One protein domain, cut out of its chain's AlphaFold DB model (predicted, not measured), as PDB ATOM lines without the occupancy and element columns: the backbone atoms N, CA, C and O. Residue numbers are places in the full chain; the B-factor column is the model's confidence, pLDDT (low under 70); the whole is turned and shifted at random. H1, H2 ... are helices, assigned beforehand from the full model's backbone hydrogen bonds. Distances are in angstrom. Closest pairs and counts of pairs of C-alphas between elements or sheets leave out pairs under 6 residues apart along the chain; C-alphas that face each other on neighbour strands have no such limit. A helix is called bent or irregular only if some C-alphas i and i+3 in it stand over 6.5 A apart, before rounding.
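This is residues 79 to 154 of the 154 residues of an uncharacterized protein of Rhizophagus irregularis (UniProt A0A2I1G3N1). Two helices, H1 and H3, cross as an X, and the short helix H2 sits at one end of the pair, between H1 and H3 along the chain; from the other end of H3 the last helix, H4, leads away as a long arm. Residues 141 to 154, most of them in H4, stick out free, and this arm makes much of the length. The printed part has 76 residues with four named helices in the order H1, H2, H3, H4 and no named strand; the class is all helix. The whole is only just extended, close to loose, with a radius of gyration of the C-alphas of 17.4 A and spans of 57 by 24 by 19 A.

H1, residues 81 to 98, touches H3, residues 116 to 132, with its residues 87 to 95 alone. Their closest C-alphas are those of Ala 91 and Ile 126, 5.5 A apart, and they run opposite ways at a steep tilt of 57 degrees. H2, residues 105 to 114, is close to H1 but not clearly touching: the closest C-alphas, those of Gln 96 and Phe 108, are 7.2 A apart. The lines of H1 and H2 stand only just about perpendicular, at 72 degrees. H2 and H3 touch only at the corner by their link, where the closest C-alphas, those of Met 112 and Asn 118, are 5.1 A apart; they run opposite ways at a steep tilt of 59 degrees. H4, residues 134 to 151, is close to H3 but not clearly touching, with the closest C-alphas, those of Ala 130 and Leu 136, 7.0 A apart. H3 and H4 run the same way at a steep tilt of 58 degrees. H4 is apart from H1 and from H2. In H1, H2 and H3 every O i to N i+4 pair is within hydrogen-bond range; in H4 13 of 14 are.

H1 begins at C-alpha 81, at (-40.748, 2.965, 44.633), and is 25.7 A long from first to last C-alpha. H2 is 14.2 A long. H3 begins at C-alpha 116, at (-45.448, -22.465, 45.679), and is 24.4 A long. H4 is 25.4 A long and ends at C-alpha 151, at (-46.745, 3.735, 9.331).

The two C-alphas farthest apart are those of Asn 102 and Asn 154, at 58.3 A. Without residues 141 to 154 the body spans 36 by 20 by 19 A. The printed part has no cut and ends at residue 154, the chain's last residue. The links H2 to H3 and H3 to H4 are tight, H1 to H2 is short, and no link is long. The mean pLDDT of the printed part is 74.0; residues 133 to 154 are under 70, and the mean over H4 is 49.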
ATOM      1  N   GLU A  79     -37.124   5.021  39.753       71.75
ATOM      2  CA  GLU A  79     -37.279   5.512  41.131       71.75
ATOM      3  C   GLU A  79     -38.753   5.590  41.598       71.75
ATOM      4  O   GLU A  79     -39.086   6.289  42.552       71.75
ATOM      5  N   MET A  80     -39.646   4.818  40.966       74.62
ATOM      6  CA  MET A  80     -41.083   4.753  41.266       74.62
ATOM      7  C   MET A  80     -41.371   3.748  42.390       74.62
ATOM      8  O   MET A  80     -42.120   2.776  42.248       74.62
ATOM      9  N   THR A  81     -40.687   3.916  43.517       73.50
ATOM     10  CA  THR A  81     -40.748   2.965  44.633       73.50
ATOM     11  C   THR A  81     -42.097   2.998  45.348       73.50
ATOM     12  O   THR A  81     -42.605   1.947  45.734       73.50
ATOM     13  N   MET A  82     -42.717   4.175  45.458       74.56
ATOM     14  CA  MET A  82     -44.012   4.352  46.123       74.56
ATOM     15  C   MET A  82     -45.149   3.691  45.342       74.56
ATOM     16  O   MET A  82     -46.015   3.037  45.922       74.56
ATOM     17  N   GLU A  83     -45.137   3.811  44.018       78.00
ATOM     18  CA  GLU A  83     -46.115   3.187  43.134       78.00
ATOM     19  C   GLU A  83     -45.985   1.662  43.180       78.00
ATOM     20  O   GLU A  83     -46.987   0.949  43.231       78.00
ATOM     21  N   TRP A  84     -44.750   1.153  43.229       82.19
ATOM     22  CA  TRP A  84     -44.488  -0.274  43.402       82.19
ATOM     23  C   TRP A  84     -45.001  -0.803  44.749       82.19
ATOM     24  O   TRP A  84     -45.648  -1.852  44.803       82.19
ATOM     25  N   GLU A  85     -44.755  -0.080  45.842       84.19
ATOM     26  CA  GLU A  85     -45.281  -0.425  47.166       84.19
ATOM     27  C   GLU A  85     -46.813  -0.403  47.195       84.19
ATOM     28  O   GLU A  85     -47.425  -1.342  47.706       84.19
ATOM     29  N   ALA A  86     -47.443   0.595  46.571       85.12
ATOM     30  CA  ALA A  86     -48.897   0.687  46.466       85.12
ATOM     31  C   ALA A  86     -49.504  -0.488  45.677       85.12
ATOM     32  O   ALA A  86     -50.521  -1.057  46.091       85.12
ATOM     33  N   ILE A  87     -48.869  -0.899  44.573       85.12
ATOM     34  CA  ILE A  87     -49.278  -2.077  43.794       85.12
ATOM     35  C   ILE A  87     -49.177  -3.343  44.650       85.12
ATOM     36  O   ILE A  87     -50.125  -4.130  44.694       85.12
ATOM     37  N   ASN A  88     -48.065  -3.525  45.364       85.38
ATOM     38  CA  ASN A  88     -47.871  -4.688  46.230       85.38
ATOM     39  C   ASN A  88     -48.895  -4.733  47.362       85.38
ATOM     40  O   ASN A  88     -49.503  -5.776  47.592       85.38
ATOM     41  N   GLN A  89     -49.131  -3.606  48.030       86.62
ATOM     42  CA  GLN A  89     -50.116  -3.511  49.100       86.62
ATOM     43  C   GLN A  89     -51.523  -3.844  48.585       86.62
ATOM     44  O   GLN A  89     -52.222  -4.673  49.166       86.62
ATOM     45  N   THR A  90     -51.900  -3.293  47.429       88.06
ATOM     46  CA  THR A  90     -53.183  -3.599  46.777       88.06
ATOM     47  C   THR A  90     -53.292  -5.085  46.419       88.06
ATOM     48  O   THR A  90     -54.351  -5.691  46.594       88.06
ATOM     49  N   ALA A  91     -52.208  -5.701  45.936       88.19
ATOM     50  CA  ALA A  91     -52.180  -7.125  45.608       88.19
ATOM     51  C   ALA A  91     -52.415  -7.999  46.846       88.19
ATOM     52  O   ALA A  91     -53.212  -8.939  46.790       88.19
ATOM     53  N   ILE A  92     -51.761  -7.663  47.962       87.62
ATOM     54  CA  ILE A  92     -51.907  -8.356  49.247       87.62
ATOM     55  C   ILE A  92     -53.349  -8.246  49.743       87.62
ATOM     56  O   ILE A  92     -53.962  -9.261  50.061       87.62
ATOM     57  N   GLU A  93     -53.919  -7.042  49.754       88.06
ATOM     58  CA  GLU A  93     -55.283  -6.808  50.239       88.06
ATOM     59  C   GLU A  93     -56.344  -7.529  49.401       88.06
ATOM     60  O   GLU A  93     -57.291  -8.094  49.954       88.06
ATOM     61  N   ARG A  94     -56.201  -7.532  48.067       88.44
ATOM     62  CA  ARG A  94     -57.114  -8.273  47.181       88.44
ATOM     63  C   ARG A  94     -57.029  -9.776  47.452       88.44
ATOM     64  O   ARG A  94     -58.065 -10.417  47.592       88.44
ATOM     65  N   LEU A  95     -55.823 -10.326  47.596       87.88
ATOM     66  CA  LEU A  95     -55.636 -11.756  47.865       87.88
ATOM     67  C   LEU A  95     -56.093 -12.170  49.264       87.88
ATOM     68  O   LEU A  95     -56.703 -13.223  49.406       87.88
ATOM     69  N   GLN A  96     -55.871 -11.341  50.287       87.69
ATOM     70  CA  GLN A  96     -56.395 -11.599  51.630       87.69
ATOM     71  C   GLN A  96     -57.924 -11.716  51.623       87.69
ATOM     72  O   GLN A  96     -58.469 -12.606  52.272       87.69
ATOM     73  N   LYS A  97     -58.609 -10.860  50.852       87.06
ATOM     74  CA  LYS A  97     -60.069 -10.910  50.685       87.06
ATOM     75  C   LYS A  97     -60.531 -12.123  49.873       87.06
ATOM     76  O   LYS A  97     -61.516 -12.745  50.247       87.06
ATOM     77  N   GLU A  98     -59.844 -12.452  48.779       87.31
ATOM     78  CA  GLU A  98     -60.201 -13.581  47.904       87.31
ATOM     79  C   GLU A  98     -60.033 -14.937  48.608       87.31
ATOM     80  O   GLU A  98     -60.905 -15.798  48.511       87.31
ATOM     81  N   GLU A  99     -58.952 -15.101  49.367       84.00
ATOM     82  CA  GLU A  99     -58.585 -16.360  50.029       84.00
ATOM     83  C   GLU A  99     -59.067 -16.439  51.492       84.00
ATOM     84  O   GLU A  99     -58.750 -17.394  52.200       84.00
ATOM     85  N   ASN A 100     -59.831 -15.440  51.968       85.12
ATOM     86  CA  ASN A 100     -60.277 -15.301  53.366       85.12
ATOM     87  C   ASN A 100     -59.136 -15.463  54.392       85.12
ATOM     88  O   ASN A 100     -59.290 -16.093  55.441       85.12
ATOM     89  N   ILE A 101     -57.968 -14.898  54.086       83.88
ATOM     90  CA  ILE A 101     -56.817 -14.907  54.990       83.88
ATOM     91  C   ILE A 101     -57.033 -13.819  56.038       83.88
ATOM     92  O   ILE A 101     -57.480 -12.715  55.721       83.88
ATOM     93  N   ASN A 102     -56.676 -14.112  57.289       84.12
ATOM     94  CA  ASN A 102     -56.749 -13.123  58.355       84.12
ATOM     95  C   ASN A 102     -55.973 -11.848  57.977       84.12
ATOM     96  O   ASN A 102     -54.842 -11.943  57.487       84.12
ATOM     97  N   PRO A 103     -56.551 -10.658  58.224       76.81
ATOM     98  CA  PRO A 103     -55.886  -9.399  57.936       76.81
ATOM     99  C   PRO A 103     -54.619  -9.294  58.789       76.81
ATOM    100  O   PRO A 103     -54.671  -9.256  60.016       76.81
ATOM    101  N   GLY A 104     -53.468  -9.292  58.125       81.38
ATOM    102  CA  GLY A 104     -52.172  -9.245  58.786       81.38
ATOM    103  C   GLY A 104     -51.049  -9.697  57.865       81.38
ATOM    104  O   GLY A 104     -51.149 -10.720  57.186       81.38
ATOM    105  N   MET A 105     -49.954  -8.936  57.850       83.44
ATOM    106  CA  MET A 105     -48.820  -9.243  56.978       83.44
ATOM    107  C   MET A 105     -48.120 -10.546  57.380       83.44
ATOM    108  O   MET A 105     -47.655 -11.293  56.523       83.44
ATOM    109  N   GLU A 106     -48.081 -10.858  58.677       85.50
ATOM    110  CA  GLU A 106     -47.455 -12.082  59.182       85.50
ATOM    111  C   GLU A 106     -48.197 -13.345  58.715       85.50
ATOM    112  O   GLU A 106     -47.580 -14.267  58.181       85.50
ATOM    113  N   GLU A 107     -49.524 -13.362  58.846       84.69
ATOM    114  CA  GLU A 107     -50.367 -14.481  58.409       84.69
ATOM    115  C   GLU A 107     -50.357 -14.635  56.887       84.69
ATOM    116  O   GLU A 107     -50.242 -15.748  56.369       84.69
ATOM    117  N   PHE A 108     -50.354 -13.520  56.156       86.44
ATOM    118  CA  PHE A 108     -50.181 -13.538  54.709       86.44
ATOM    119  C   PHE A 108     -48.815 -14.104  54.291       86.44
ATOM    120  O   PHE A 108     -48.737 -14.927  53.381       86.44
ATOM    121  N   CYS A 109     -47.733 -13.735  54.984       84.56
ATOM    122  CA  CYS A 109     -46.405 -14.291  54.725       84.56
ATOM    123  C   CYS A 109     -46.346 -15.797  55.016       84.56
ATOM    124  O   CYS A 109     -45.706 -16.537  54.265       84.56
ATOM    125  N   LYS A 110     -47.016 -16.273  56.075       87.81
ATOM    126  CA  LYS A 110     -47.146 -17.711  56.367       87.81
ATOM    127  C   LYS A 110     -47.914 -18.428  55.256       87.81
ATOM    128  O   LYS A 110     -47.447 -19.457  54.771       87.81
ATOM    129  N   TRP A 111     -49.037 -17.866  54.809       88.25
ATOM    130  CA  TRP A 111     -49.832 -18.410  53.704       88.25
ATOM    131  C   TRP A 111     -49.037 -18.472  52.393       88.25
ATOM    132  O   TRP A 111     -49.009 -19.516  51.739       88.25
ATOM    133  N   MET A 112     -48.320 -17.400  52.048       87.44
ATOM    134  CA  MET A 112     -47.495 -17.324  50.840       87.44
ATOM    135  C   MET A 112     -46.385 -18.385  50.837       87.44
ATOM    136  O   MET A 112     -46.129 -19.000  49.806       87.44
ATOM    137  N   ARG A 113     -45.735 -18.625  51.984       85.75
ATOM    138  CA  ARG A 113     -44.639 -19.606  52.116       85.75
ATOM    139  C   ARG A 113     -45.108 -21.058  52.164       85.75
ATOM    140  O   ARG A 113     -44.286 -21.955  52.004       85.75
ATOM    141  N   LYS A 114     -46.394 -21.297  52.421       87.19
ATOM    142  CA  LYS A 114     -46.939 -22.648  52.583       87.19
ATOM    143  C   LYS A 114     -46.906 -23.439  51.276       87.19
ATOM    144  O   LYS A 114     -46.563 -24.616  51.286       87.19
ATOM    145  N   GLU A 115     -47.257 -22.796  50.165       84.06
ATOM    146  CA  GLU A 115     -47.339 -23.439  48.856       84.06
ATOM    147  C   GLU A 115     -46.743 -22.556  47.763       84.06
ATOM    148  O   GLU A 115     -47.027 -21.362  47.683       84.06
ATOM    149  N   GLN A 116     -45.999 -23.169  46.840       80.69
ATOM    150  CA  GLN A 116     -45.448 -22.465  45.679       80.69
ATOM    151  C   GLN A 116     -46.548 -21.793  44.841       80.69
ATOM    152  O   GLN A 116     -46.346 -20.710  44.300       80.69
ATOM    153  N   LYS A 117     -47.734 -22.406  44.768       85.12
ATOM    154  CA  LYS A 117     -48.891 -21.860  44.047       85.12
ATOM    155  C   LYS A 117     -49.360 -20.525  44.624       85.12
ATOM    156  O   LYS A 117     -49.724 -19.643  43.853       85.12
ATOM    157  N   ASN A 118     -49.283 -20.353  45.944       86.12
ATOM    158  CA  ASN A 118     -49.673 -19.117  46.621       86.12
ATOM    159  C   ASN A 118     -48.704 -17.991  46.261       86.12
ATOM    160  O   ASN A 118     -49.125 -16.896  45.899       86.12
ATOM    161  N   PHE A 119     -47.402 -18.282  46.257       83.31
ATOM    162  CA  PHE A 119     -46.391 -17.334  45.792       83.31
ATOM    163  C   PHE A 119     -46.608 -16.920  44.327       83.31
ATOM    164  O   PHE A 119     -46.586 -15.731  44.005       83.31
ATOM    165  N   ILE A 120     -46.891 -17.879  43.440       85.81
ATOM    166  CA  ILE A 120     -47.196 -17.583  42.032       85.81
ATOM    167  C   ILE A 120     -48.496 -16.776  41.896       85.81
ATOM    168  O   ILE A 120     -48.555 -15.868  41.066       85.81
ATOM    169  N   ALA A 121     -49.515 -17.038  42.719       86.56
ATOM    170  CA  ALA A 121     -50.756 -16.264  42.732       86.56
ATOM    171  C   ALA A 121     -50.510 -14.794  43.112       86.56
ATOM    172  O   ALA A 121     -51.051 -13.898  42.460       86.56
ATOM    173  N   VAL A 122     -49.632 -14.542  44.089       87.31
ATOM    174  CA  VAL A 122     -49.186 -13.188  44.458       87.31
ATOM    175  C   VAL A 122     -48.511 -12.495  43.284       87.31
ATOM    176  O   VAL A 122     -48.921 -11.404  42.896       87.31
ATOM    177  N   GLN A 123     -47.530 -13.150  42.660       86.25
ATOM    178  CA  GLN A 123     -46.834 -12.587  41.502       86.25
ATOM    179  C   GLN A 123     -47.784 -12.308  40.336       86.25
ATOM    180  O   GLN A 123     -47.703 -11.252  39.716       86.25
ATOM    181  N   LYS A 124     -48.721 -13.222  40.062       86.06
ATOM    182  CA  LYS A 124     -49.740 -13.029  39.028       86.06
ATOM    183  C   LYS A 124     -50.604 -11.809  39.332       86.06
ATOM    184  O   LYS A 124     -50.815 -10.997  38.439       86.06
ATOM    185  N   LYS A 125     -51.061 -11.651  40.578       87.88
ATOM    186  CA  LYS A 125     -51.891 -10.511  40.988       87.88
ATOM    187  C   LYS A 125     -51.136  -9.186  40.879       87.88
ATOM    188  O   LYS A 125     -51.704  -8.228  40.368       87.88
ATOM    189  N   ILE A 126     -49.871  -9.147  41.301       86.38
ATOM    190  CA  ILE A 126     -49.000  -7.971  41.148       86.38
ATOM    191  C   ILE A 126     -48.872  -7.594  39.671       86.38
ATOM    192  O   ILE A 126     -49.067  -6.434  39.328       86.38
ATOM    193  N   VAL A 127     -48.611  -8.569  38.792       84.31
ATOM    194  CA  VAL A 127     -48.527  -8.334  37.341       84.31
ATOM    195  C   VAL A 127     -49.850  -7.798  36.796       84.31
ATOM    196  O   VAL A 127     -49.835  -6.803  36.084       84.31
ATOM    197  N   THR A 128     -50.987  -8.394  37.158       84.44
ATOM    198  CA  THR A 128     -52.306  -7.924  36.707       84.44
ATOM    199  C   THR A 128     -52.584  -6.492  37.155       84.44
ATOM    200  O   THR A 128     -52.983  -5.676  36.337       84.44
ATOM    201  N   ILE A 129     -52.336  -6.158  38.426       83.69
ATOM    202  CA  ILE A 129     -52.557  -4.797  38.937       83.69
ATOM    203  C   ILE A 129     -51.605  -3.816  38.261       83.69
ATOM    204  O   ILE A 129     -52.036  -2.749  37.850       83.69
ATOM    205  N   ALA A 130     -50.329  -4.168  38.106       77.56
ATOM    206  CA  ALA A 130     -49.378  -3.322  37.401       77.56
ATOM    207  C   ALA A 130     -49.837  -3.061  35.954       77.56
ATOM    208  O   ALA A 130     -49.844  -1.916  35.517       77.56
ATOM    209  N   GLU A 131     -50.294  -4.092  35.238       73.19
ATOM    210  CA  GLU A 131     -50.839  -3.973  33.880       73.19
ATOM    211  C   GLU A 131     -52.164  -3.185  33.798       73.19
ATOM    212  O   GLU A 131     -52.496  -2.695  32.717       73.19
ATOM    213  N   GLU A 132     -52.914  -3.079  34.903       75.19
ATOM    214  CA  GLU A 132     -54.127  -2.256  35.052       75.19
ATOM    215  C   GLU A 132     -53.819  -0.783  35.390       75.19
ATOM    216  O   GLU A 132     -54.672   0.076  35.177       75.19
ATOM    217  N   GLN A 133     -52.647  -0.475  35.961       68.75
ATOM    218  CA  GLN A 133     -52.292   0.879  36.401       68.75
ATOM    219  C   GLN A 133     -51.666   1.722  35.271       68.75
ATOM    220  O   GLN A 133     -50.850   1.255  34.473       68.75
ATOM    221  N   ASP A 134     -51.994   3.019  35.276       56.09
ATOM    222  CA  ASP A 134     -51.631   4.015  34.252       56.09
ATOM    223  C   ASP A 134     -50.116   4.208  33.963       56.09
ATOM    224  O   ASP A 134     -49.775   4.543  32.828       56.09
ATOM    225  N   PRO A 135     -49.151   3.965  34.883       55.62
ATOM    226  CA  PRO A 135     -47.729   4.166  34.575       55.62
ATOM    227  C   PRO A 135     -47.195   3.225  33.486       55.62
ATOM    228  O   PRO A 135     -46.291   3.590  32.727       55.62
ATOM    229  N   LEU A 136     -47.762   2.018  33.385       57.25
ATOM    230  CA  LEU A 136     -47.478   1.078  32.299       57.25
ATOM    231  C   LEU A 136     -48.265   1.436  31.034       57.25
ATOM    232  O   LEU A 136     -47.753   1.259  29.932       57.25
ATOM    233  N   ASP A 137     -49.454   2.022  31.160       52.69
ATOM    234  CA  ASP A 137     -50.184   2.568  30.016       52.69
ATOM    235  C   ASP A 137     -49.501   3.806  29.423       52.69
ATOM    236  O   ASP A 137     -49.538   3.957  28.209       52.69
ATOM    237  N   HIS A 138     -48.797   4.643  30.196       49.69
ATOM    238  CA  HIS A 138     -47.936   5.697  29.639       49.69
ATOM    239  C   HIS A 138     -46.829   5.093  28.762       49.69
ATOM    240  O   HIS A 138     -46.530   5.618  27.691       49.69
ATOM    241  N   TYR A 139     -46.284   3.940  29.167       49.19
ATOM    242  CA  TYR A 139     -45.326   3.172  28.371       49.19
ATOM    243  C   TYR A 139     -45.969   2.586  27.094       49.19
ATOM    244  O   TYR A 139     -45.408   2.692  26.003       49.19
ATOM    245  N   ILE A 140     -47.179   2.024  27.198       51.47
ATOM    246  CA  ILE A 140     -47.907   1.399  26.077       51.47
ATOM    247  C   ILE A 140     -48.484   2.439  25.098       51.47
ATOM    248  O   ILE A 140     -48.441   2.223  23.887       51.47
ATOM    249  N   LYS A 141     -49.010   3.570  25.585       49.22
ATOM    250  CA  LYS A 141     -49.578   4.663  24.774       49.22
ATOM    251  C   LYS A 141     -48.512   5.427  24.019       49.22
ATOM    252  O   LYS A 141     -48.737   5.668  22.838       49.22
ATOM    253  N   LEU A 142     -47.374   5.762  24.647       44.56
ATOM    254  CA  LEU A 142     -46.234   6.302  23.898       44.56
ATOM    255  C   LEU A 142     -45.937   5.351  22.731       44.56
ATOM    256  O   LEU A 142     -45.949   5.758  21.578       44.56
ATOM    257  N   ASN A 143     -45.784   4.058  23.012       46.84
ATOM    258  CA  ASN A 143     -45.437   3.064  22.002       46.84
ATOM    259  C   ASN A 143     -46.480   2.907  20.864       46.84
ATOM    260  O   ASN A 143     -46.100   2.779  19.699       46.84
ATOM    261  N   ASN A 144     -47.783   2.929  21.167       45.53
ATOM    262  CA  ASN A 144     -48.839   2.804  20.151       45.53
ATOM    263  C   ASN A 144     -48.983   4.070  19.287       45.53
ATOM    264  O   ASN A 144     -49.092   3.943  18.069       45.53
ATOM    265  N   ASP A 145     -48.922   5.267  19.884       44.91
ATOM    266  CA  ASP A 145     -48.991   6.546  19.149       44.91
ATOM    267  C   ASP A 145     -47.766   6.722  18.226       44.91
ATOM    268  O   ASP A 145     -47.860   7.298  17.144       44.91
ATOM    269  N   PHE A 146     -46.613   6.150  18.601       41.41
ATOM    270  CA  PHE A 146     -45.417   6.126  17.753       41.41
ATOM    271  C   PHE A 146     -45.449   5.078  16.636       41.41
ATOM    272  O   PHE A 146     -44.850   5.316  15.590       41.41
ATOM    273  N   THR A 147     -46.138   3.945  16.815       49.81
ATOM    274  CA  THR A 147     -46.277   2.936  15.745       49.81
ATOM    275  C   THR A 147     -47.129   3.483  14.598       49.81
ATOM    276  O   THR A 147     -46.745   3.341  13.442       49.81
ATOM    277  N   GLN A 148     -48.221   4.192  14.913       50.00
ATOM    278  CA  GLN A 148     -49.063   4.842  13.899       50.00
ATOM    279  C   GLN A 148     -48.301   5.911  13.105       50.00
ATOM    280  O   GLN A 148     -48.346   5.908  11.882       50.00
ATOM    281  N   ARG A 149     -47.517   6.769  13.775       47.06
ATOM    282  CA  ARG A 149     -46.733   7.810  13.082       47.06
ATOM    283  C   ARG A 149     -45.621   7.255  12.187       47.06
ATOM    284  O   ARG A 149     -45.229   7.929  11.245       47.06
ATOM    285  N   LEU A 150     -45.107   6.059  12.483       47.97
ATOM    286  CA  LEU A 150     -44.120   5.367  11.645       47.97
ATOM    287  C   LEU A 150     -44.746   4.696  10.412       47.97
ATOM    288  O   LEU A 150     -44.067   4.567   9.399       47.97
ATOM    289  N   GLU A 151     -46.007   4.264  10.487       49.78
ATOM    290  CA  GLU A 151     -46.745   3.735   9.331       49.78
ATOM    291  C   GLU A 151     -47.210   4.852   8.382       49.78
ATOM    292  O   GLU A 151     -47.252   4.633   7.175       49.78
ATOM    293  N   ASP A 152     -47.486   6.052   8.904       46.56
ATOM    294  CA  ASP A 152     -47.915   7.213   8.108       46.56
ATOM    295  C   ASP A 152     -46.758   7.943   7.379       46.56
ATOM    296  O   ASP A 152     -47.011   8.737   6.472       46.56
ATOM    297  N   GLU A 153     -45.491   7.697   7.750       45.78
ATOM    298  CA  GLU A 153     -44.294   8.341   7.162       45.78
ATOM    299  C   GLU A 153     -43.535   7.478   6.124       45.78
ATOM    300  O   GLU A 153     -42.439   7.866   5.710       45.78
ATOM    301  N   ASN A 154     -44.087   6.339   5.678       41.28
ATOM    302  CA  ASN A 154     -43.424   5.425   4.728       41.28
ATOM    303  C   ASN A 154     -44.124   5.331   3.362       41.28
ATOM    304  O   ASN A 154     -45.346   5.070   3.331       41.28
TER     305      ASN A 154